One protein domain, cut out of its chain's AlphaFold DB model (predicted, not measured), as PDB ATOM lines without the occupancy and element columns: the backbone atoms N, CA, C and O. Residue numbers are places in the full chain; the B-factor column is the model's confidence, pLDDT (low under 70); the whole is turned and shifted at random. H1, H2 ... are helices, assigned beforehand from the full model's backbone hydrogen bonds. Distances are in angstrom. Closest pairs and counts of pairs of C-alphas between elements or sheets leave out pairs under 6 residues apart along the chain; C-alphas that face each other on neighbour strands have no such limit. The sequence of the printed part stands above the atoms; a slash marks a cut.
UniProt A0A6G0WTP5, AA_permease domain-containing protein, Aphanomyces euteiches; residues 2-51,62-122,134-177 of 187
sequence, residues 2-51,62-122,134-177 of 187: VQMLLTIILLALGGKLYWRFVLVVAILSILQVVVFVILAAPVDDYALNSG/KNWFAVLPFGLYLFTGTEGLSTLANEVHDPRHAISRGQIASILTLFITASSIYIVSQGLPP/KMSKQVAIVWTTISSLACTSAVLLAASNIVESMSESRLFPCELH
ATOM      1  N   VAL A   2      44.108  48.068 -23.153       77.56
ATOM      2  CA  VAL A   2      42.696  48.494 -22.972       77.56
ATOM      3  C   VAL A   2      41.686  47.612 -23.724       77.56
ATOM      4  O   VAL A   2      40.673  47.223 -23.155       77.56
ATOM      5  N   GLN A   3      41.979  47.237 -24.975       78.94
ATOM      6  CA  GLN A   3      41.093  46.382 -25.784       78.94
ATOM      7  C   GLN A   3      40.833  45.016 -25.132       78.94
ATOM      8  O   GLN A   3      39.703  44.546 -25.138       78.94
ATOM      9  N   MET A   4      41.866  44.421 -24.528       79.31
ATOM     10  CA  MET A   4      41.795  43.092 -23.919       79.31
ATOM     11  C   MET A   4      40.879  43.086 -22.687       79.31
ATOM     12  O   MET A   4      40.053  42.193 -22.532       79.31
ATOM     13  N   LEU A   5      40.962  44.129 -21.853       82.31
ATOM     14  CA  LEU A   5      40.070  44.305 -20.702       82.31
ATOM     15  C   LEU A   5      38.611  44.469 -21.144       82.31
ATOM     16  O   LEU A   5      37.723  43.854 -20.563       82.31
ATOM     17  N   LEU A   6      38.365  45.247 -22.201       82.38
ATOM     18  CA  LEU A   6      37.018  45.456 -22.732       82.38
ATOM     19  C   LEU A   6      36.409  44.151 -23.264       82.38
ATOM     20  O   LEU A   6      35.253  43.855 -22.969       82.38
ATOM     21  N   THR A   7      37.182  43.344 -23.994       79.69
ATOM     22  CA  THR A   7      36.718  42.035 -24.477       79.69
ATOM     23  C   THR A   7      36.454  41.051 -23.342       79.69
ATOM     24  O   THR A   7      35.468  40.328 -23.408       79.69
ATOM     25  N   ILE A   8      37.268  41.062 -22.281       81.81
ATOM     26  CA  ILE A   8      37.052  40.217 -21.095       81.81
ATOM     27  C   ILE A   8      35.758  40.617 -20.378       81.81
ATOM     28  O   ILE A   8      34.954  39.755 -20.033       81.81
ATOM     29  N   ILE A   9      35.507  41.918 -20.206       81.31
ATOM     30  CA  ILE A   9      34.269  42.418 -19.592       81.31
ATOM     31  C   ILE A   9      33.047  42.022 -20.431       81.31
ATOM     32  O   ILE A   9      32.043  41.571 -19.883       81.31
ATOM     33  N   LEU A  10      33.124  42.154 -21.758       79.38
ATOM     34  CA  LEU A  10      32.041  41.744 -22.656       79.38
ATOM     35  C   LEU A  10      31.784  40.235 -22.617       79.38
ATOM     36  O   LEU A  10      30.624  39.825 -22.647       79.38
ATOM     37  N   LEU A  11      32.844  39.428 -22.530       79.19
ATOM     38  CA  LEU A  11      32.742  37.978 -22.392       79.19
ATOM     39  C   LEU A  11      32.080  37.602 -21.058       79.19
ATOM     40  O   LEU A  11      31.162  36.787 -21.042       79.19
ATOM     41  N   ALA A  12      32.461  38.271 -19.966       74.94
ATOM     42  CA  ALA A  12      31.881  38.066 -18.640       74.94
ATOM     43  C   ALA A  12      30.401  38.487 -18.549       74.94
ATOM     44  O   ALA A  12      29.625  37.858 -17.830       74.94
ATOM     45  N   LEU A  13      29.980  39.530 -19.284       73.19
ATOM     46  CA  LEU A  13      28.566  39.925 -19.371       73.19
ATOM     47  C   LEU A  13      27.705  38.890 -20.111       73.19
ATOM     48  O   LEU A  13      26.503  38.816 -19.851       73.19
ATOM     49  N   GLY A  14      28.303  38.122 -21.026       69.88
ATOM     50  CA  GLY A  14      27.680  37.008 -21.730       69.88
ATOM     51  C   GLY A  14      26.380  37.312 -22.489       69.88
ATOM     52  O   GLY A  14      25.920  38.446 -22.648       69.88
ATOM     53  N   GLY A  15      25.748  36.249 -22.989       78.44
ATOM     54  CA  GLY A  15      24.391  36.296 -23.537       78.44
ATOM     55  C   GLY A  15      24.236  36.982 -24.905       78.44
ATOM     56  O   GLY A  15      25.168  37.128 -25.692       78.44
ATOM     57  N   LYS A  16      22.999  37.389 -25.228       77.81
ATOM     58  CA  LYS A  16      22.624  37.906 -26.565       77.81
ATOM     59  C   LYS A  16      23.343  39.206 -26.950       77.81
ATOM     60  O   LYS A  16      23.462  39.492 -28.140       77.81
ATOM     61  N   LEU A  17      23.771  40.004 -25.970       80.25
ATOM     62  CA  LEU A  17      24.472  41.266 -26.219       80.25
ATOM     63  C   LEU A  17      25.889  41.013 -26.747       80.25
ATOM     64  O   LEU A  17      26.278  41.634 -27.732       80.25
ATOM     65  N   TYR A  18      26.599  40.052 -26.151       83.38
ATOM     66  CA  TYR A  18      27.923  39.620 -26.593       83.38
ATOM     67  C   TYR A  18      27.907  39.162 -28.058       83.38
ATOM     68  O   TYR A  18      28.628  39.705 -28.893       83.38
ATOM     69  N   TRP A  19      26.991  38.254 -28.406       83.56
ATOM     70  CA  TRP A  19      26.872  37.733 -29.771       83.56
ATOM     71  C   TRP A  19      26.541  38.806 -30.810       83.56
ATOM     72  O   TRP A  19      27.096  38.801 -31.908       83.56
ATOM     73  N   ARG A  20      25.668  39.762 -30.467       87.44
ATOM     74  CA  ARG A  20      25.368  40.906 -31.344       87.44
ATOM     75  C   ARG A  20      26.584  41.806 -31.530       87.44
ATOM     76  O   ARG A  20      26.828  42.252 -32.645       87.44
ATOM     77  N   PHE A  21      27.339  42.060 -30.465       86.38
ATOM     78  CA  PHE A  21      28.548  42.872 -30.529       86.38
ATOM     79  C   PHE A  21      29.613  42.233 -31.427       86.38
ATOM     80  O   PHE A  21      30.104  42.889 -32.345       86.38
ATOM     81  N   VAL A  22      29.911  40.947 -31.223       85.06
ATOM     82  CA  VAL A  22      30.876  40.197 -32.045       85.06
ATOM     83  C   VAL A  22      30.463  40.210 -33.516       85.06
ATOM     84  O   VAL A  22      31.294  40.468 -34.383       85.06
ATOM     85  N   LEU A  23      29.172  40.023 -33.808       87.69
ATOM     86  CA  LEU A  23      28.648  40.090 -35.172       87.69
ATOM     87  C   LEU A  23      28.849  41.479 -35.799       87.69
ATOM     88  O   LEU A  23      29.296  41.570 -36.940       87.69
ATOM     89  N   VAL A  24      28.561  42.562 -35.068       89.81
ATOM     90  CA  VAL A  24      28.762  43.936 -35.564       89.81
ATOM     91  C   VAL A  24      30.233  44.193 -35.877       89.81
ATOM     92  O   VAL A  24      30.552  44.689 -36.954       89.81
ATOM     93  N   VAL A  25      31.137  43.823 -34.970       87.00
ATOM     94  CA  VAL A  25      32.579  44.031 -35.157       87.00
ATOM     95  C   VAL A  25      33.123  43.173 -36.311       87.00
ATOM     96  O   VAL A  25      33.942  43.656 -37.094       87.00
ATOM     97  N   ALA A  26      32.620  41.948 -36.494       87.56
ATOM     98  CA  ALA A  26      32.969  41.097 -37.633       87.56
ATOM     99  C   ALA A  26      32.530  41.709 -38.976       87.56
ATOM    100  O   ALA A  26      33.321  41.766 -39.918       87.56
ATOM    101  N   ILE A  27      31.301  42.234 -39.056       89.69
ATOM    102  CA  ILE A  27      30.808  42.929 -40.257       89.69
ATOM    103  C   ILE A  27      31.656  44.168 -40.552       89.69
ATOM    104  O   ILE A  27      32.042  44.378 -41.701       89.69
ATOM    105  N   LEU A  28      31.985  44.968 -39.533       89.56
ATOM    106  CA  LEU A  28      32.846  46.142 -39.699       89.56
ATOM    107  C   LEU A  28      34.238  45.764 -40.227       89.56
ATOM    108  O   LEU A  28      34.775  46.475 -41.076       89.56
ATOM    109  N   SER A  29      34.794  44.630 -39.790       87.00
ATOM    110  CA  SER A  29      36.080  44.134 -40.295       87.00
ATOM    111  C   SER A  29      36.022  43.758 -41.778       87.00
ATOM    112  O   SER A  29      36.962  44.044 -42.515       87.00
ATOM    113  N   ILE A  30      34.929  43.145 -42.243       87.81
ATOM    114  CA  ILE A  30      34.747  42.837 -43.673       87.81
ATOM    115  C   ILE A  30      34.538  44.129 -44.470       87.81
ATOM    116  O   ILE A  30      35.130  44.310 -45.534       87.81
ATOM    117  N   LEU A  31      33.737  45.058 -43.942       88.88
ATOM    118  CA  LEU A  31      33.472  46.349 -44.574       88.88
ATOM    119  C   LEU A  31      34.763  47.148 -44.778       88.88
ATOM    120  O   LEU A  31      34.939  47.750 -45.832       88.88
ATOM    121  N   GLN A  32      35.693  47.102 -43.823       85.31
ATOM    122  CA  GLN A  32      37.014  47.713 -43.969       85.31
ATOM    123  C   GLN A  32      37.775  47.182 -45.189       85.31
ATOM    124  O   GLN A  32      38.376  47.966 -45.920       85.31
ATOM    125  N   VAL A  33      37.750  45.867 -45.422       86.25
ATOM    126  CA  VAL A  33      38.414  45.263 -46.587       86.25
ATOM    127  C   VAL A  33      37.773  45.755 -47.884       86.25
ATOM    128  O   VAL A  33      38.477  46.124 -48.818       86.25
ATOM    129  N   VAL A  34      36.442  45.830 -47.930       87.44
ATOM    130  CA  VAL A  34      35.721  46.359 -49.097       87.44
ATOM    131  C   VAL A  34      36.076  47.828 -49.344       87.44
ATOM    132  O   VAL A  34      36.357  48.214 -50.476       87.44
ATOM    133  N   VAL A  35      36.119  48.643 -48.287       85.56
ATOM    134  CA  VAL A  35      36.520  50.055 -48.359       85.56
ATOM    135  C   VAL A  35      37.955  50.195 -48.871       85.56
ATOM    136  O   VAL A  35      38.204  51.055 -49.712       85.56
ATOM    137  N   PHE A  36      38.878  49.334 -48.433       81.75
ATOM    138  CA  PHE A  36      40.248  49.298 -48.947       81.75
ATOM    139  C   PHE A  36      40.284  49.026 -50.456       81.75
ATOM    140  O   PHE A  36      40.912  49.787 -51.186       81.75
ATOM    141  N   VAL A  37      39.564  48.005 -50.932       82.69
ATOM    142  CA  VAL A  37      39.507  47.652 -52.362       82.69
ATOM    143  C   VAL A  37      38.960  48.811 -53.205       82.69
ATOM    144  O   VAL A  37      39.525  49.137 -54.244       82.69
ATOM    145  N   ILE A  38      37.895  49.476 -52.745       82.12
ATOM    146  CA  ILE A  38      37.280  50.606 -53.465       82.12
ATOM    147  C   ILE A  38      38.210  51.824 -53.510       82.12
ATOM    148  O   ILE A  38      38.288  52.506 -54.529       82.12
ATOM    149  N   LEU A  39      38.882  52.128 -52.401       75.62
ATOM    150  CA  LEU A  39      39.745  53.304 -52.296       75.62
ATOM    151  C   LEU A  39      41.078  53.133 -53.019       75.62
ATOM    152  O   LEU A  39      41.655  54.130 -53.445       75.62
ATOM    153  N   ALA A  40      41.548  51.898 -53.160       73.12
ATOM    154  CA  ALA A  40      42.743  51.592 -53.924       73.12
ATOM    155  C   ALA A  40      42.487  51.619 -55.439       73.12
ATOM    156  O   ALA A  40      43.309  52.178 -56.148       73.12
ATOM    157  N   ALA A  41      41.301  51.193 -55.906       70.19
ATOM    158  CA  ALA A  41      40.913  51.171 -57.325       70.19
ATOM    159  C   ALA A  41      41.343  52.385 -58.200       70.19
ATOM    160  O   ALA A  41      41.766  52.177 -59.336       70.19
ATOM    161  N   PRO A  42      41.241  53.659 -57.754       66.75
ATOM    162  CA  PRO A  42      41.675  54.816 -58.552       66.75
ATOM    163  C   PRO A  42      43.196  55.071 -58.580       66.75
ATOM    164  O   PRO A  42      43.634  55.935 -59.336       66.75
ATOM    165  N   VAL A  43      43.987  54.397 -57.741       64.31
ATOM    166  CA  VAL A  43      45.459  54.527 -57.641       64.31
ATOM    167  C   VAL A  43      46.174  53.461 -58.487       64.31
ATOM    168  O   VAL A  43      47.394  53.492 -58.637       64.31
ATOM    169  N   ASP A  44      45.412  52.526 -59.051       61.84
ATOM    170  CA  ASP A  44      45.931  51.325 -59.678       61.84
ATOM    171  C   ASP A  44      46.562  51.591 -61.056       61.84
ATOM    172  O   ASP A  44      45.889  51.579 -62.088       61.84
ATOM    173  N   ASP A  45      47.884  51.745 -61.098       66.38
ATOM    174  CA  ASP A  45      48.655  51.782 -62.345       66.38
ATOM    175  C   ASP A  45      49.315  50.413 -62.593       66.38
ATOM    176  O   ASP A  45      50.533  50.229 -62.511       66.38
ATOM    177  N   TYR A  46      48.482  49.398 -62.869       64.31
ATOM    178  CA  TYR A  46      48.921  48.002 -63.041       64.31
ATOM    179  C   TYR A  46      50.003  47.839 -64.118       64.31
ATOM    180  O   TYR A  46      50.871  46.975 -63.995       64.31
ATOM    181  N   ALA A  47      49.979  48.666 -65.166       62.56
ATOM    182  CA  ALA A  47      50.945  48.603 -66.261       62.56
ATOM    183  C   ALA A  47      52.364  49.029 -65.841       62.56
ATOM    184  O   ALA A  47      53.338  48.524 -66.395       62.56
ATOM    185  N   LEU A  48      52.481  49.929 -64.861       62.75
ATOM    186  CA  LEU A  48      53.758  50.442 -64.356       62.75
ATOM    187  C   LEU A  48      54.236  49.683 -63.113       62.75
ATOM    188  O   LEU A  48      55.434  49.451 -62.961       62.75
ATOM    189  N   ASN A  49      53.311  49.268 -62.244       64.88
ATOM    190  CA  ASN A  49      53.638  48.761 -60.909       64.88
ATOM    191  C   ASN A  49      53.723  47.232 -60.810       64.88
ATOM    192  O   ASN A  49      54.437  46.725 -59.949       64.88
ATOM    193  N   SER A  50      53.082  46.483 -61.715       60.53
ATOM    194  CA  SER A  50      53.101  45.009 -61.667       60.53
ATOM    195  C   SER A  50      54.465  44.384 -62.003       60.53
ATOM    196  O   SER A  50      54.639  43.177 -61.846       60.53
ATOM    197  N   GLY A  51      55.437  45.177 -62.482       57.72
ATOM    198  CA  GLY A  51      56.792  44.730 -62.843       57.72
ATOM    199  C   GLY A  51      56.875  43.786 -64.059       57.72
ATOM    200  O   GLY A  51      57.969  43.369 -64.448       57.72
ATOM    201  N   LYS A  62      63.654  27.886 -52.719       85.62
ATOM    202  CA  LYS A  62      63.848  28.065 -51.275       85.62
ATOM    203  C   LYS A  62      63.091  29.280 -50.723       85.62
ATOM    204  O   LYS A  62      62.535  29.197 -49.632       85.62
ATOM    205  N   ASN A  63      63.045  30.383 -51.470       82.25
ATOM    206  CA  ASN A  63      62.316  31.590 -51.078       82.25
ATOM    207  C   ASN A  63      60.808  31.360 -51.160       82.25
ATOM    208  O   ASN A  63      60.089  31.766 -50.255       82.25
ATOM    209  N   TRP A  64      60.340  30.628 -52.174       84.00
ATOM    210  CA  TRP A  64      58.936  30.216 -52.248       84.00
ATOM    211  C   TRP A  64      58.515  29.429 -50.998       84.00
ATOM    212  O   TRP A  64      57.546  29.798 -50.336       84.00
ATOM    213  N   PHE A  65      59.307  28.424 -50.598       87.56
ATOM    214  CA  PHE A  65      59.068  27.663 -49.366       87.56
ATOM    215  C   PHE A  65      59.125  28.517 -48.095       87.56
ATOM    216  O   PHE A  65      58.335  28.299 -47.178       87.56
ATOM    217  N   ALA A  66      60.029  29.496 -48.035       87.69
ATOM    218  CA  ALA A  66      60.129  30.409 -46.900       87.69
ATOM    219  C   ALA A  66      58.917  31.353 -46.782       87.69
ATOM    220  O   ALA A  66      58.601  31.793 -45.678       87.69
ATOM    221  N   VAL A  67      58.223  31.644 -47.891       86.19
ATOM    222  CA  VAL A  67      57.049  32.533 -47.918       86.19
ATOM    223  C   VAL A  67      55.738  31.796 -47.601       86.19
ATOM    224  O   VAL A  67      54.805  32.408 -47.082       86.19
ATOM    225  N   LEU A  68      55.664  30.477 -47.814       86.88
ATOM    226  CA  LEU A  68      54.487  29.658 -47.472       86.88
ATOM    227  C   LEU A  68      53.906  29.893 -46.061       86.88
ATOM    228  O   LEU A  68      52.688  30.076 -45.969       86.88
ATOM    229  N   PRO A  69      54.695  29.932 -44.965       87.00
ATOM    230  CA  PRO A  69      54.140  30.197 -43.637       87.00
ATOM    231  C   PRO A  69      53.467  31.573 -43.538       87.00
ATOM    232  O   PRO A  69      52.465  31.703 -42.840       87.00
ATOM    233  N   PHE A  70      53.941  32.584 -44.274       84.06
ATOM    234  CA  PHE A  70      53.302  33.904 -44.312       84.06
ATOM    235  C   PHE A  70      51.941  33.866 -45.010       84.06
ATOM    236  O   PHE A  70      51.007  34.522 -44.556       84.06
ATOM    237  N   GLY A  71      51.797  33.059 -46.065       82.75
ATOM    238  CA  GLY A  71      50.495  32.821 -46.693       82.75
ATOM    239  C   GLY A  71      49.515  32.098 -45.763       82.75
ATOM    240  O   GLY A  71      48.328  32.415 -45.741       82.75
ATOM    241  N   LEU A  72      50.013  31.167 -44.942       86.44
ATOM    242  CA  LEU A  72      49.192  30.400 -44.002       86.44
ATOM    243  C   LEU A  72      48.596  31.263 -42.875       86.44
ATOM    244  O   LEU A  72      47.475  30.999 -42.431       86.44
ATOM    245  N   TYR A  73      49.291  32.326 -42.450       85.12
ATOM    246  CA  TYR A  73      48.779  33.260 -41.436       85.12
ATOM    247  C   TYR A  73      47.411  33.843 -41.798       85.12
ATOM    248  O   TYR A  73      46.596  34.087 -40.912       85.12
ATOM    249  N   LEU A  74      47.126  34.005 -43.091       81.62
ATOM    250  CA  LEU A  74      45.864  34.561 -43.564       81.62
ATOM    251  C   LEU A  74      44.655  33.640 -43.307       81.62
ATOM    252  O   LEU A  74      43.531  34.119 -43.191       81.62
ATOM    253  N   PHE A  75      44.882  32.330 -43.172       85.00
ATOM    254  CA  PHE A  75      43.839  31.331 -42.900       85.00
ATOM    255  C   PHE A  75      43.830  30.837 -41.449       85.00
ATOM    256  O   PHE A  75      43.004  29.997 -41.067       85.00
ATOM    257  N   THR A  76      44.739  31.359 -40.627       86.00
ATOM    258  CA  THR A  76      44.838  31.002 -39.213       86.00
ATOM    259  C   THR A  76      43.595  31.473 -38.456       86.00
ATOM    260  O   THR A  76      43.046  32.538 -38.727       86.00
ATOM    261  N   GLY A  77      43.135  30.667 -37.498       81.88
ATOM    262  CA  GLY A  77      41.970  30.975 -36.659       81.88
ATOM    263  C   GLY A  77      40.650  30.367 -37.143       81.88
ATOM    264  O   GLY A  77      39.701  30.306 -36.364       81.88
ATOM    265  N   THR A  78      40.589  29.826 -38.364       85.31
ATOM    266  CA  THR A  78      39.414  29.065 -38.845       85.31
ATOM    267  C   THR A  78      39.145  27.815 -38.001       85.31
ATOM    268  O   THR A  78      37.999  27.427 -37.803       85.31
ATOM    269  N   GLU A  79      40.181  27.212 -37.423       85.94
ATOM    270  CA  GLU A  79      40.086  26.053 -36.523       85.94
ATOM    271  C   GLU A  79      39.312  26.364 -35.231       85.94
ATOM    272  O   GLU A  79      38.667  25.482 -34.662       85.94
ATOM    273  N   GLY A  80      39.302  27.634 -34.807       81.69
ATOM    274  CA  GLY A  80      38.602  28.091 -33.607       81.69
ATOM    275  C   GLY A  80      37.087  27.893 -33.671       81.69
ATOM    276  O   GLY A  80      36.451  27.762 -32.628       81.69
ATOM    277  N   LEU A  81      36.499  27.776 -34.870       84.56
ATOM    278  CA  LEU A  81      35.065  27.520 -35.034       84.56
ATOM    279  C   LEU A  81      34.640  26.175 -34.423       84.56
ATOM    280  O   LEU A  81      33.521  26.039 -33.936       84.56
ATOM    281  N   SER A  82      35.541  25.190 -34.406       84.81
ATOM    282  CA  SER A  82      35.269  23.875 -33.816       84.81
ATOM    283  C   SER A  82      35.034  23.933 -32.301       84.81
ATOM    284  O   SER A  82      34.275  23.126 -31.767       84.81
ATOM    285  N   THR A  83      35.602  24.933 -31.619       86.56
ATOM    286  CA  THR A  83      35.459  25.122 -30.165       86.56
ATOM    287  C   THR A  83      34.050  25.554 -29.754       86.56
ATOM    288  O   THR A  83      33.677  25.432 -28.594       86.56
ATOM    289  N   LEU A  84      33.240  26.019 -30.709       83.62
ATOM    290  CA  LEU A  84      31.869  26.485 -30.490       83.62
ATOM    291  C   LEU A  84      30.833  25.355 -30.548       83.62
ATOM    292  O   LEU A  84      29.632  25.613 -30.478       83.62
ATOM    293  N   ALA A  85      31.265  24.098 -30.667       82.81
ATOM    294  CA  ALA A  85      30.361  22.957 -30.797       82.81
ATOM    295  C   ALA A  85      29.363  22.820 -29.639       82.81
ATOM    296  O   ALA A  85      28.228  22.405 -29.865       82.81
ATOM    297  N   ASN A  86      29.762  23.222 -28.431       80.06
ATOM    298  CA  ASN A  86      28.931  23.145 -27.232       80.06
ATOM    299  C   ASN A  86      27.892  24.279 -27.128       80.06
ATOM    300  O   ASN A  86      26.965  24.180 -26.325       80.06
ATOM    301  N   GLU A  87      28.023  25.346 -27.922       78.62
ATOM    302  CA  GLU A  87      27.159  26.536 -27.862       78.62
ATOM    303  C   GLU A  87      26.116  26.588 -28.991       78.62
ATOM    304  O   GLU A  87      25.225  27.443 -28.993       78.62
ATOM    305  N   VAL A  88      26.197  25.675 -29.963       83.12
ATOM    306  CA  VAL A  88      25.355  25.670 -31.165       83.12
ATOM    307  C   VAL A  88      24.334  24.531 -31.118       83.12
ATOM    308  O   VAL A  88      24.659  23.395 -30.800       83.12
ATOM    309  N   HIS A  89      23.084  24.826 -31.491       79.50
ATOM    310  CA  HIS A  89      21.965  23.874 -31.427       79.50
ATOM    311  C   HIS A  89      22.102  22.664 -32.381       79.50
ATOM    312  O   HIS A  89      21.576  21.595 -32.093       79.50
ATOM    313  N   ASP A  90      22.786  22.819 -33.523       87.62
ATOM    314  CA  ASP A  90      23.100  21.726 -34.464       87.62
ATOM    315  C   ASP A  90      24.572  21.810 -34.912       87.62
ATOM    316  O   ASP A  90      24.879  22.397 -35.957       87.62
ATOM    317  N   PRO A  91      25.508  21.253 -34.125       83.75
ATOM    318  CA  PRO A  91      26.935  21.409 -34.379       83.75
ATOM    319  C   PRO A  91      27.374  20.742 -35.687       83.75
ATOM    320  O   PRO A  91      28.248  21.262 -36.380       83.75
ATOM    321  N   ARG A  92      26.742  19.628 -36.088       86.75
ATOM    322  CA  ARG A  92      27.142  18.867 -37.283       86.75
ATOM    323  C   ARG A  92      27.006  19.699 -38.556       86.75
ATOM    324  O   ARG A  92      27.919  19.720 -39.385       86.75
ATOM    325  N   HIS A  93      25.879  20.385 -38.722       87.62
ATOM    326  CA  HIS A  93      25.627  21.184 -39.921       87.62
ATOM    327  C   HIS A  93      26.114  22.626 -39.773       87.62
ATOM    328  O   HIS A  93      26.597  23.204 -40.746       87.62
ATOM    329  N   ALA A  94      26.014  23.221 -38.584       88.12
ATOM    330  CA  ALA A  94      26.401  24.614 -38.393       88.12
ATOM    331  C   ALA A  94      27.918  24.818 -38.472       88.12
ATOM    332  O   ALA A  94      28.362  25.733 -39.163       88.12
ATOM    333  N   ILE A  95      28.717  23.949 -37.836       89.19
ATOM    334  CA  ILE A  95      30.185  24.071 -37.852       89.19
ATOM    335  C   ILE A  95      30.715  23.822 -39.261       89.19
ATOM    336  O   ILE A  95      31.509  24.607 -39.766       89.19
ATOM    337  N   SER A  96      30.241  22.770 -39.936       88.19
ATOM    338  CA  SER A  96      30.695  22.442 -41.293       88.19
ATOM    339  C   SER A  96      30.373  23.553 -42.297       88.19
ATOM    340  O   SER A  96      31.246  23.974 -43.057       88.19
ATOM    341  N   ARG A  97      29.148  24.093 -42.270       89.75
ATOM    342  CA  ARG A  97      28.762  25.222 -43.132       89.75
ATOM    343  C   ARG A  97      29.509  26.501 -42.772       89.75
ATOM    344  O   ARG A  97      29.933  27.215 -43.677       89.75
ATOM    345  N   GLY A  98      29.687  26.779 -41.481       88.88
ATOM    346  CA  GLY A  98      30.446  27.934 -41.009       88.88
ATOM    347  C   GLY A  98      31.913  27.873 -41.434       88.88
ATOM    348  O   GLY A  98      32.459  28.886 -41.862       88.88
ATOM    349  N   GLN A  99      32.521  26.685 -41.419       91.38
ATOM    350  CA  GLN A  99      33.910  26.490 -41.830       91.38
ATOM    351  C   GLN A  99      34.096  26.775 -43.318       91.38
ATOM    352  O   GLN A  99      34.987  27.530 -43.701       91.38
ATOM    353  N   ILE A 100      33.219  26.218 -44.158       91.94
ATOM    354  CA  ILE A 100      33.245  26.455 -45.605       91.94
ATOM    355  C   ILE A 100      33.016  27.940 -45.902       91.94
ATOM    356  O   ILE A 100      33.749  28.524 -46.698       91.94
ATOM    357  N   ALA A 101      32.038  28.570 -45.242       91.44
ATOM    358  CA  ALA A 101      31.771  29.995 -45.408       91.44
ATOM    359  C   ALA A 101      32.986  30.848 -45.009       91.44
ATOM    360  O   ALA A 101      33.380  31.727 -45.767       91.44
ATOM    361  N   SER A 102      33.617  30.547 -43.871       89.94
ATOM    362  CA  SER A 102      34.812  31.246 -43.391       89.94
ATOM    363  C   SER A 102      35.962  31.156 -44.397       89.94
ATOM    364  O   SER A 102      36.463  32.183 -44.856       89.94
ATOM    365  N   ILE A 103      36.300  29.941 -44.846       92.12
ATOM    366  CA  ILE A 103      37.365  29.715 -45.834       92.12
ATOM    367  C   ILE A 103      37.073  30.461 -47.140       92.12
ATOM    368  O   ILE A 103      37.958  31.136 -47.663       92.12
ATOM    369  N   LEU A 104      35.840  30.390 -47.652       92.81
ATOM    370  CA  LEU A 104      35.456  31.104 -48.872       92.81
ATOM    371  C   LEU A 104      35.568  32.622 -48.703       92.81
ATOM    372  O   LEU A 104      36.095  33.293 -49.588       92.81
ATOM    373  N   THR A 105      35.117  33.174 -47.573       91.56
ATOM    374  CA  THR A 105      35.220  34.620 -47.320       91.56
ATOM    375  C   THR A 105      36.670  35.086 -47.216       91.56
ATOM    376  O   THR A 105      37.012  36.109 -47.808       91.56
ATOM    377  N   LEU A 106      37.535  34.323 -46.538       90.31
ATOM    378  CA  LEU A 106      38.968  34.610 -46.446       90.31
ATOM    379  C   LEU A 106      39.644  34.518 -47.810       90.31
ATOM    380  O   LEU A 106      40.399  35.411 -48.174       90.31
ATOM    381  N   PHE A 107      39.329  33.490 -48.598       91.69
ATOM    382  CA  PHE A 107      39.877  33.331 -49.941       91.69
ATOM    383  C   PHE A 107      39.516  34.517 -50.843       91.69
ATOM    384  O   PHE A 107      40.403  35.134 -51.428       91.69
ATOM    385  N   ILE A 108      38.232  34.888 -50.901       92.12
ATOM    386  CA  ILE A 108      37.761  36.008 -51.729       92.12
ATOM    387  C   ILE A 108      38.419  37.318 -51.285       92.12
ATOM    388  O   ILE A 108      38.996  38.023 -52.109       92.12
ATOM    389  N   THR A 109      38.373  37.632 -49.987       90.62
ATOM    390  CA  THR A 109      38.929  38.889 -49.461       90.62
ATOM    391  C   THR A 109      40.442  38.979 -49.647       90.62
ATOM    392  O   THR A 109      40.941  40.027 -50.057       90.62
ATOM    393  N   ALA A 110      41.175  37.889 -49.429       88.81
ATOM    394  CA  ALA A 110      42.617  37.842 -49.638       88.81
ATOM    395  C   ALA A 110      43.012  37.972 -51.104       88.81
ATOM    396  O   ALA A 110      43.917  38.740 -51.421       88.81
ATOM    397  N   SER A 111      42.323  37.263 -52.004       88.81
ATOM    398  CA  SER A 111      42.547  37.413 -53.443       88.81
ATOM    399  C   SER A 111      42.266  38.844 -53.900       88.81
ATOM    400  O   SER A 111      43.063  39.396 -54.655       88.81
ATOM    401  N   SER A 112      41.198  39.480 -53.404       88.31
ATOM    402  CA  SER A 112      40.906  40.885 -53.712       88.31
ATOM    403  C   SER A 112      42.012  41.828 -53.238       88.31
ATOM    404  O   SER A 112      42.481  42.642 -54.028       88.31
ATOM    405  N   ILE A 113      42.469  41.705 -51.985       86.88
ATOM    406  CA  ILE A 113      43.560  42.541 -51.453       86.88
ATOM    407  C   ILE A 113      44.847  42.320 -52.249       86.88
ATOM    408  O   ILE A 113      45.527  43.288 -52.579       86.88
ATOM    409  N   TYR A 114      45.176  41.068 -52.575       84.44
ATOM    410  CA  TYR A 114      46.388  40.738 -53.317       84.44
ATOM    411  C   TYR A 114      46.399  41.380 -54.704       84.44
ATOM    412  O   TYR A 114      47.384  42.023 -55.050       84.44
ATOM    413  N   ILE A 115      45.308  41.248 -55.469       82.50
ATOM    414  CA  ILE A 115      45.194  41.831 -56.816       82.50
ATOM    415  C   ILE A 115      45.361  43.346 -56.745       82.50
ATOM    416  O   ILE A 115      46.216  43.896 -57.429       82.50
ATOM    417  N   VAL A 116      44.603  43.995 -55.861       81.12
ATOM    418  CA  VAL A 116      44.658  45.446 -55.657       81.12
ATOM    419  C   VAL A 116      46.066  45.895 -55.264       81.12
ATOM    420  O   VAL A 116      46.593  46.854 -55.816       81.12
ATOM    421  N   SER A 117      46.731  45.161 -54.372       79.19
ATOM    422  CA  SER A 117      48.075  45.502 -53.900       79.19
ATOM    423  C   SER A 117      49.147  45.472 -54.996       79.19
ATOM    424  O   SER A 117      50.168  46.131 -54.821       79.19
ATOM    425  N   GLN A 118      48.947  44.747 -56.103       74.75
ATOM    426  CA  GLN A 118      49.877  44.756 -57.245       74.75
ATOM    427  C   GLN A 118      49.774  46.042 -58.085       74.75
ATOM    428  O   GLN A 118      50.689  46.357 -58.843       74.75
ATOM    429  N   GLY A 119      48.660  46.774 -57.984       70.50
ATOM    430  CA  GLY A 119      48.451  48.047 -58.678       70.50
ATOM    431  C   GLY A 119      49.134  49.234 -57.998       70.50
ATOM    432  O   GLY A 119      49.286  50.287 -58.618       70.50
ATOM    433  N   LEU A 120      49.576  49.069 -56.748       70.81
ATOM    434  CA  LEU A 120      50.186  50.125 -55.946       70.81
ATOM    435  C   LEU A 120      51.696  50.269 -56.230       70.81
ATOM    436  O   LEU A 120      52.383  49.269 -56.435       70.81
ATOM    437  N   PRO A 121      52.246  51.497 -56.201       64.81
ATOM    438  CA  PRO A 121      53.657  51.737 -56.486       64.81
ATOM    439  C   PRO A 121      54.604  51.085 -55.453       64.81
ATOM    440  O   PRO A 121      54.359  51.192 -54.248       64.81
ATOM    441  N   PRO A 122      55.723  50.464 -55.893       57.91
ATOM    442  CA  PRO A 122      56.582  49.593 -55.070       57.91
ATOM    443  C   PRO A 122      57.398  50.305 -53.978       57.91
ATOM    444  O   PRO A 122      57.977  49.645 -53.118       57.91
ATOM    445  N   LYS A 134      44.269  59.597 -48.543       52.69
ATOM    446  CA  LYS A 134      43.976  60.961 -48.046       52.69
ATOM    447  C   LYS A 134      43.017  60.943 -46.831       52.69
ATOM    448  O   LYS A 134      42.138  61.787 -46.700       52.69
ATOM    449  N   MET A 135      43.120  59.940 -45.965       55.84
ATOM    450  CA  MET A 135      42.403  59.800 -44.715       55.84
ATOM    451  C   MET A 135      43.326  60.250 -43.586       55.84
ATOM    452  O   MET A 135      44.471  59.816 -43.478       55.84
ATOM    453  N   SER A 136      42.804  61.125 -42.728       65.00
ATOM    454  CA  SER A 136      43.469  61.563 -41.499       65.00
ATOM    455  C   SER A 136      44.012  60.365 -40.707       65.00
ATOM    456  O   SER A 136      43.325  59.344 -40.591       65.00
ATOM    457  N   LYS A 137      45.207  60.505 -40.104       65.25
ATOM    458  CA  LYS A 137      45.849  59.477 -39.252       65.25
ATOM    459  C   LYS A 137      44.874  58.913 -38.205       65.25
ATOM    460  O   LYS A 137      44.911  57.730 -37.889       65.25
ATOM    461  N   GLN A 138      43.945  59.746 -37.728       68.06
ATOM    462  CA  GLN A 138      42.903  59.362 -36.775       68.06
ATOM    463  C   GLN A 138      41.956  58.289 -37.316       68.06
ATOM    464  O   GLN A 138      41.599  57.365 -36.595       68.06
ATOM    465  N   VAL A 139      41.568  58.383 -38.586       72.69
ATOM    466  CA  VAL A 139      40.628  57.434 -39.183       72.69
ATOM    467  C   VAL A 139      41.308  56.082 -39.363       72.69
ATOM    468  O   VAL A 139      40.757  55.074 -38.934       72.69
ATOM    469  N   ALA A 140      42.540  56.055 -39.882       71.88
ATOM    470  CA  ALA A 140      43.318  54.822 -40.019       71.88
ATOM    471  C   ALA A 140      43.506  54.091 -38.676       71.88
ATOM    472  O   ALA A 140      43.331  52.876 -38.609       71.88
ATOM    473  N   ILE A 141      43.786  54.834 -37.598       74.56
ATOM    474  CA  ILE A 141      43.891  54.278 -36.241       74.56
ATOM    475  C   ILE A 141      42.556  53.681 -35.776       74.56
ATOM    476  O   ILE A 141      42.538  52.609 -35.174       74.56
ATOM    477  N   VAL A 142      41.427  54.337 -36.058       78.94
ATOM    478  CA  VAL A 142      40.102  53.812 -35.691       78.94
ATOM    479  C   VAL A 142      39.807  52.504 -36.433       78.94
ATOM    480  O   VAL A 142      39.398  51.535 -35.795       78.94
ATOM    481  N   TRP A 143      40.080  52.436 -37.738       78.38
ATOM    482  CA  TRP A 143      39.880  51.217 -38.532       78.38
ATOM    483  C   TRP A 143      40.729  50.047 -38.017       78.38
ATOM    484  O   TRP A 143      40.194  48.976 -37.725       78.38
ATOM    485  N   THR A 144      42.030  50.252 -37.793       79.44
ATOM    486  CA  THR A 144      42.903  49.180 -37.280       79.44
ATOM    487  C   THR A 144      42.500  48.724 -35.877       79.44
ATOM    488  O   THR A 144      42.515  47.526 -35.594       79.44
ATOM    489  N   THR A 145      42.040  49.646 -35.026       81.81
ATOM    490  CA  THR A 145      41.549  49.328 -33.676       81.81
ATOM    491  C   THR A 145      40.315  48.421 -33.708       81.81
ATOM    492  O   THR A 145      40.214  47.514 -32.876       81.81
ATOM    493  N   ILE A 146      39.396  48.626 -34.659       82.38
ATOM    494  CA  ILE A 146      38.188  47.799 -34.832       82.38
ATOM    495  C   ILE A 146      38.564  46.371 -35.248       82.38
ATOM    496  O   ILE A 146      38.071  45.410 -34.654       82.38
ATOM    497  N   SER A 147      39.472  46.219 -36.213       81.88
ATOM    498  CA  SER A 147      39.933  44.900 -36.669       81.88
ATOM    499  C   SER A 147      40.664  44.132 -35.559       81.88
ATOM    500  O   SER A 147      40.363  42.963 -35.301       81.88
ATOM    501  N   SER A 148      41.549  44.799 -34.808       84.62
ATOM    502  CA  SER A 148      42.205  44.183 -33.648       84.62
ATOM    503  C   SER A 148      41.209  43.751 -32.565       84.62
ATOM    504  O   SER A 148      41.409  42.713 -31.930       84.62
ATOM    505  N   LEU A 149      40.127  44.509 -32.359       84.75
ATOM    506  CA  LEU A 149      39.073  44.159 -31.405       84.75
ATOM    507  C   LEU A 149      38.296  42.908 -31.843       84.75
ATOM    508  O   LEU A 149      38.032  42.039 -31.010       84.75
ATOM    509  N   ALA A 150      38.006  42.786 -33.143       84.56
ATOM    510  CA  ALA A 150      37.384  41.600 -33.736       84.56
ATOM    511  C   ALA A 150      38.205  40.341 -33.421       84.56
ATOM    512  O   ALA A 150      37.702  39.395 -32.812       84.56
ATOM    513  N   CYS A 151      39.497  40.379 -33.760       86.06
ATOM    514  CA  CYS A 151      40.413  39.254 -33.587       86.06
ATOM    515  C   CYS A 151      40.584  38.875 -32.109       86.06
ATOM    516  O   CYS A 151      40.463  37.707 -31.745       86.06
ATOM    517  N   THR A 152      40.770  39.871 -31.235       86.50
ATOM    518  CA  THR A 152      40.944  39.640 -29.791       86.50
ATOM    519  C   THR A 152      39.718  38.960 -29.179       86.50
ATOM    520  O   THR A 152      39.866  38.031 -28.389       86.50
ATOM    521  N   SER A 153      38.504  39.372 -29.568       83.75
ATOM    522  CA  SER A 153      37.266  38.759 -29.066       83.75
ATOM    523  C   SER A 153      37.099  37.298 -29.505       83.75
ATOM    524  O   SER A 153      36.724  36.455 -28.693       83.75
ATOM    525  N   ALA A 154      37.451  36.981 -30.755       84.44
ATOM    526  CA  ALA A 154      37.359  35.626 -31.291       84.44
ATOM    527  C   ALA A 154      38.370  34.672 -30.634       84.44
ATOM    528  O   ALA A 154      38.009  33.560 -30.248       84.44
ATOM    529  N   VAL A 155      39.622  35.114 -30.465       85.94
ATOM    530  CA  VAL A 155      40.678  34.305 -29.836       85.94
ATOM    531  C   VAL A 155      40.373  34.046 -28.362       85.94
ATOM    532  O   VAL A 155      40.550  32.922 -27.901       85.94
ATOM    533  N   LEU A 156      39.886  35.053 -27.629       87.06
ATOM    534  CA  LEU A 156      39.522  34.887 -26.220       87.06
ATOM    535  C   LEU A 156      38.389  33.873 -26.041       87.06
ATOM    536  O   LEU A 156      38.510  32.994 -25.196       87.06
ATOM    537  N   LEU A 157      37.336  33.947 -26.862       86.00
ATOM    538  CA  LEU A 157      36.229  32.989 -26.808       86.00
ATOM    539  C   LEU A 157      36.701  31.554 -27.074       86.00
ATOM    540  O   LEU A 157      36.367  30.640 -26.323       86.00
ATOM    541  N   ALA A 158      37.514  31.363 -28.116       86.31
ATOM    542  CA  ALA A 158      38.060  30.051 -28.445       86.31
ATOM    543  C   ALA A 158      38.953  29.510 -27.317       86.31
ATOM    544  O   ALA A 158      38.838  28.343 -26.946       86.31
ATOM    545  N   ALA A 159      39.808  30.357 -26.734       86.81
ATOM    546  CA  ALA A 159      40.660  29.980 -25.611       86.81
ATOM    547  C   ALA A 159      39.836  29.567 -24.381       86.81
ATOM    548  O   ALA A 159      40.129  28.533 -23.781       86.81
ATOM    549  N   SER A 160      38.783  30.317 -24.042       84.69
ATOM    550  CA  SER A 160      37.878  29.980 -22.938       84.69
ATOM    551  C   SER A 160      37.193  28.627 -23.146       84.69
ATOM    552  O   SER A 160      37.201  27.801 -22.237       84.69
ATOM    553  N   ASN A 161      36.690  28.352 -24.352       85.56
ATOM    554  CA  ASN A 161      36.036  27.077 -24.669       85.56
ATOM    555  C   ASN A 161      37.011  25.888 -24.639       85.56
ATOM    556  O   ASN A 161      36.665  24.798 -24.182       85.56
ATOM    557  N   ILE A 162      38.252  26.089 -25.094       87.19
ATOM    558  CA  ILE A 162      39.302  25.063 -25.011       87.19
ATOM    559  C   ILE A 162      39.620  24.753 -23.546       87.19
ATOM    560  O   ILE A 162      39.608  23.587 -23.157       87.19
ATOM    561  N   VAL A 163      39.865  25.777 -22.727       85.62
ATOM    562  CA  VAL A 163      40.167  25.610 -21.297       85.62
ATOM    563  C   VAL A 163      39.019  24.909 -20.569       85.62
ATOM    564  O   VAL A 163      39.259  24.001 -19.771       85.62
ATOM    565  N   GLU A 164      37.778  25.257 -20.897       81.94
ATOM    566  CA  GLU A 164      36.596  24.601 -20.352       81.94
ATOM    567  C   GLU A 164      36.535  23.110 -20.721       81.94
ATOM    568  O   GLU A 164      36.396  22.268 -19.832       81.94
ATOM    569  N   SER A 165      36.726  22.756 -21.997       81.69
ATOM    570  CA  SER A 165      36.743  21.347 -22.430       81.69
ATOM    571  C   SER A 165      37.883  20.528 -21.797       81.69
ATOM    572  O   SER A 165      37.734  19.336 -21.503       81.69
ATOM    573  N   MET A 166      39.028  21.162 -21.523       82.31
ATOM    574  CA  MET A 166      40.138  20.536 -20.798       82.31
ATOM    575  C   MET A 166      39.810  20.332 -19.310       82.31
ATOM    576  O   MET A 166      40.213  19.321 -18.726       82.31
ATOM    577  N   SER A 167      39.055  21.251 -18.702       80.56
ATOM    578  CA  SER A 167      38.544  21.104 -17.335       80.56
ATOM    579  C   SER A 167      37.502  19.982 -17.236       80.56
ATOM    580  O   SER A 167      37.594  19.142 -16.340       80.56
ATOM    581  N   GLU A 168      36.594  19.864 -18.213       79.12
ATOM    582  CA  GLU A 168      35.653  18.732 -18.327       79.12
ATOM    583  C   GLU A 168      36.379  17.379 -18.395       79.12
ATOM    584  O   GLU A 168      35.958  16.398 -17.779       79.12
ATOM    585  N   SER A 169      37.523  17.345 -19.082       83.69
ATOM    586  CA  SER A 169      38.377  16.158 -19.215       83.69
ATOM    587  C   SER A 169      39.265  15.888 -17.986       83.69
ATOM    588  O   SER A 169      40.085  14.971 -18.017       83.69
ATOM    589  N   ARG A 170      39.119  16.666 -16.900       76.56
ATOM    590  CA  ARG A 170      39.902  16.592 -15.647       76.56
ATOM    591  C   ARG A 170      41.422  16.741 -15.820       76.56
ATOM    592  O   ARG A 170      42.184  16.302 -14.961       76.56
ATOM    593  N   LEU A 171      41.867  17.372 -16.910       81.56
ATOM    594  CA  LEU A 171      43.274  17.737 -17.129       81.56
ATOM    595  C   LEU A 171      43.674  18.988 -16.329       81.56
ATOM    596  O   LEU A 171      44.843  19.148 -15.985       81.56
ATOM    597  N   PHE A 172      42.703  19.847 -16.001       78.19
ATOM    598  CA  PHE A 172      42.868  21.050 -15.181       78.19
ATOM    599  C   PHE A 172      42.043  20.982 -13.886       78.19
ATOM    600  O   PHE A 172      41.075  20.220 -13.821       78.19
ATOM    601  N   PRO A 173      42.405  21.762 -12.843       72.25
ATOM    602  CA  PRO A 173      41.639  21.820 -11.603       72.25
ATOM    603  C   PRO A 173      40.187  22.236 -11.870       72.25
ATOM    604  O   PRO A 173      39.920  23.164 -12.637       72.25
ATOM    605  N   CYS A 174      39.252  21.545 -11.212       59.88
ATOM    606  CA  CYS A 174      37.807  21.662 -11.441       59.88
ATOM    607  C   CYS A 174      37.229  23.064 -11.172       59.88
ATOM    608  O   CYS A 174      36.090  23.330 -11.536       59.88
ATOM    609  N   GLU A 175      37.987  23.958 -10.532       65.00
ATOM    610  CA  GLU A 175      37.555  25.330 -10.244       65.00
ATOM    611  C   GLU A 175      37.399  26.184 -11.516       65.00
ATOM    612  O   GLU A 175      36.571  27.088 -11.532       65.00
ATOM    613  N   LEU A 176      38.105  25.847 -12.606       62.25
ATOM    614  CA  LEU A 176      37.977  26.508 -13.917       62.25
ATOM    615  C   LEU A 176      36.762  26.040 -14.746       62.25
ATOM    616  O   LEU A 176      36.553  26.515 -15.856       62.25
ATOM    617  N   HIS A 177      35.962  25.100 -14.231       58.25
ATOM    618  CA  HIS A 177      34.742  24.611 -14.887       58.25
ATOM    619  C   HIS A 177      33.496  25.450 -14.537       58.25
ATOM    620  O   HIS A 177      32.376  25.122 -14.931       58.25
TER     621      HIS A 177
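Overview. This is residues 2 to 51, 62 to 122 and 134 to 177 of the 187 residues of the protein "AA_permease domain-containing protein" of Aphanomyces euteiches (UniProt A0A6G0WTP5). What does the model look like? Two long helices, H2 and H6, draw together toward their last residues as a narrow V, while the longest helix, H7, crosses H2 and also packs on H5, which folds back beside the first part of H6. H1 packs on H7, and residues 62 to 70 of H4 and 135 to 142, of which 137 to 142 belong to H7, stick out. What is it made of? The printed part has 155 residues with eight named helices, H1 to H8 in chain order, and no named strand: all helix. How spread is it? It is loose, with a radius of gyration of the C-alphas of 19.1 A, and elongated, spanning 62 by 40 by 29 A.

Arrangement. What touches the first helix? H1, residues 2 to 13, touches residues 149 to 157 of H7, residues 137 to 168, at a steep tilt of 46 degrees, the same way; the closest C-alphas, of Thr 7 and Ser 153, are 5.7 A apart. How do the long helices stand? H7, the hub, touches H2, residues 15 to 43, at a steep tilt of 41 degrees, opposite ways, with the C-alphas of Ser 29 and Ser 147 closest at 5.3 A. Residues 33 to 41 of H2 touch H6, residues 91 to 118, at a shallow tilt of 24 degrees, the same way, with the C-alphas of Val 37 and Val 116 closest at 6.5 A; H6 and H7 are apart. Where are the shorter helices? H5, residues 78 to 86, forms a hairpin with H6, closest at the C-alphas of Ala 85 and Pro 91, 5.2 A, and touches H7 at those of Gly 80 and Ala 158, 5.5 A. H8, residues 174 to 177, touches H7, closest at the C-alphas of Ser 167 and His 177, 5.7 A; H3, residues 46 to 49, is close to H6 but not clearly touching, and H4, residues 62 to 73, touches no helix. Are the backbones within hydrogen-bond range? Each O i to N i+4 pair is in H1 and H7, against 22 of 25 in H2, 6 of 8 in H4, 23 of 24 in H6 and 0 of 5 in H5, which has 5 of 6 O i to N i+3 pairs; H3 and H8 are too short for an i+4 pair.

Along the chain. Where do the ends lie? H1 begins at C-alpha 2, (42.696, 48.494, -22.972), and H8 ends at C-alpha 177, (34.742, 24.611, -14.887). How long are the longer helices? First to last C-alpha, H7 measures 46.9 A, H2 44.0 A and H6 39.9 A.

Size, cuts and confidence. Where is the printed part cut? Residues 52 to 61 and 123 to 133 are not printed, with gaps of 21.5 A and 18.4 A between C-alphas. How are the helices linked? The links printed whole are tight. Where is confidence low? It is under 70 at residues 14, 42 to 51, 121 to 122, 134 to 138 and 174 to 177.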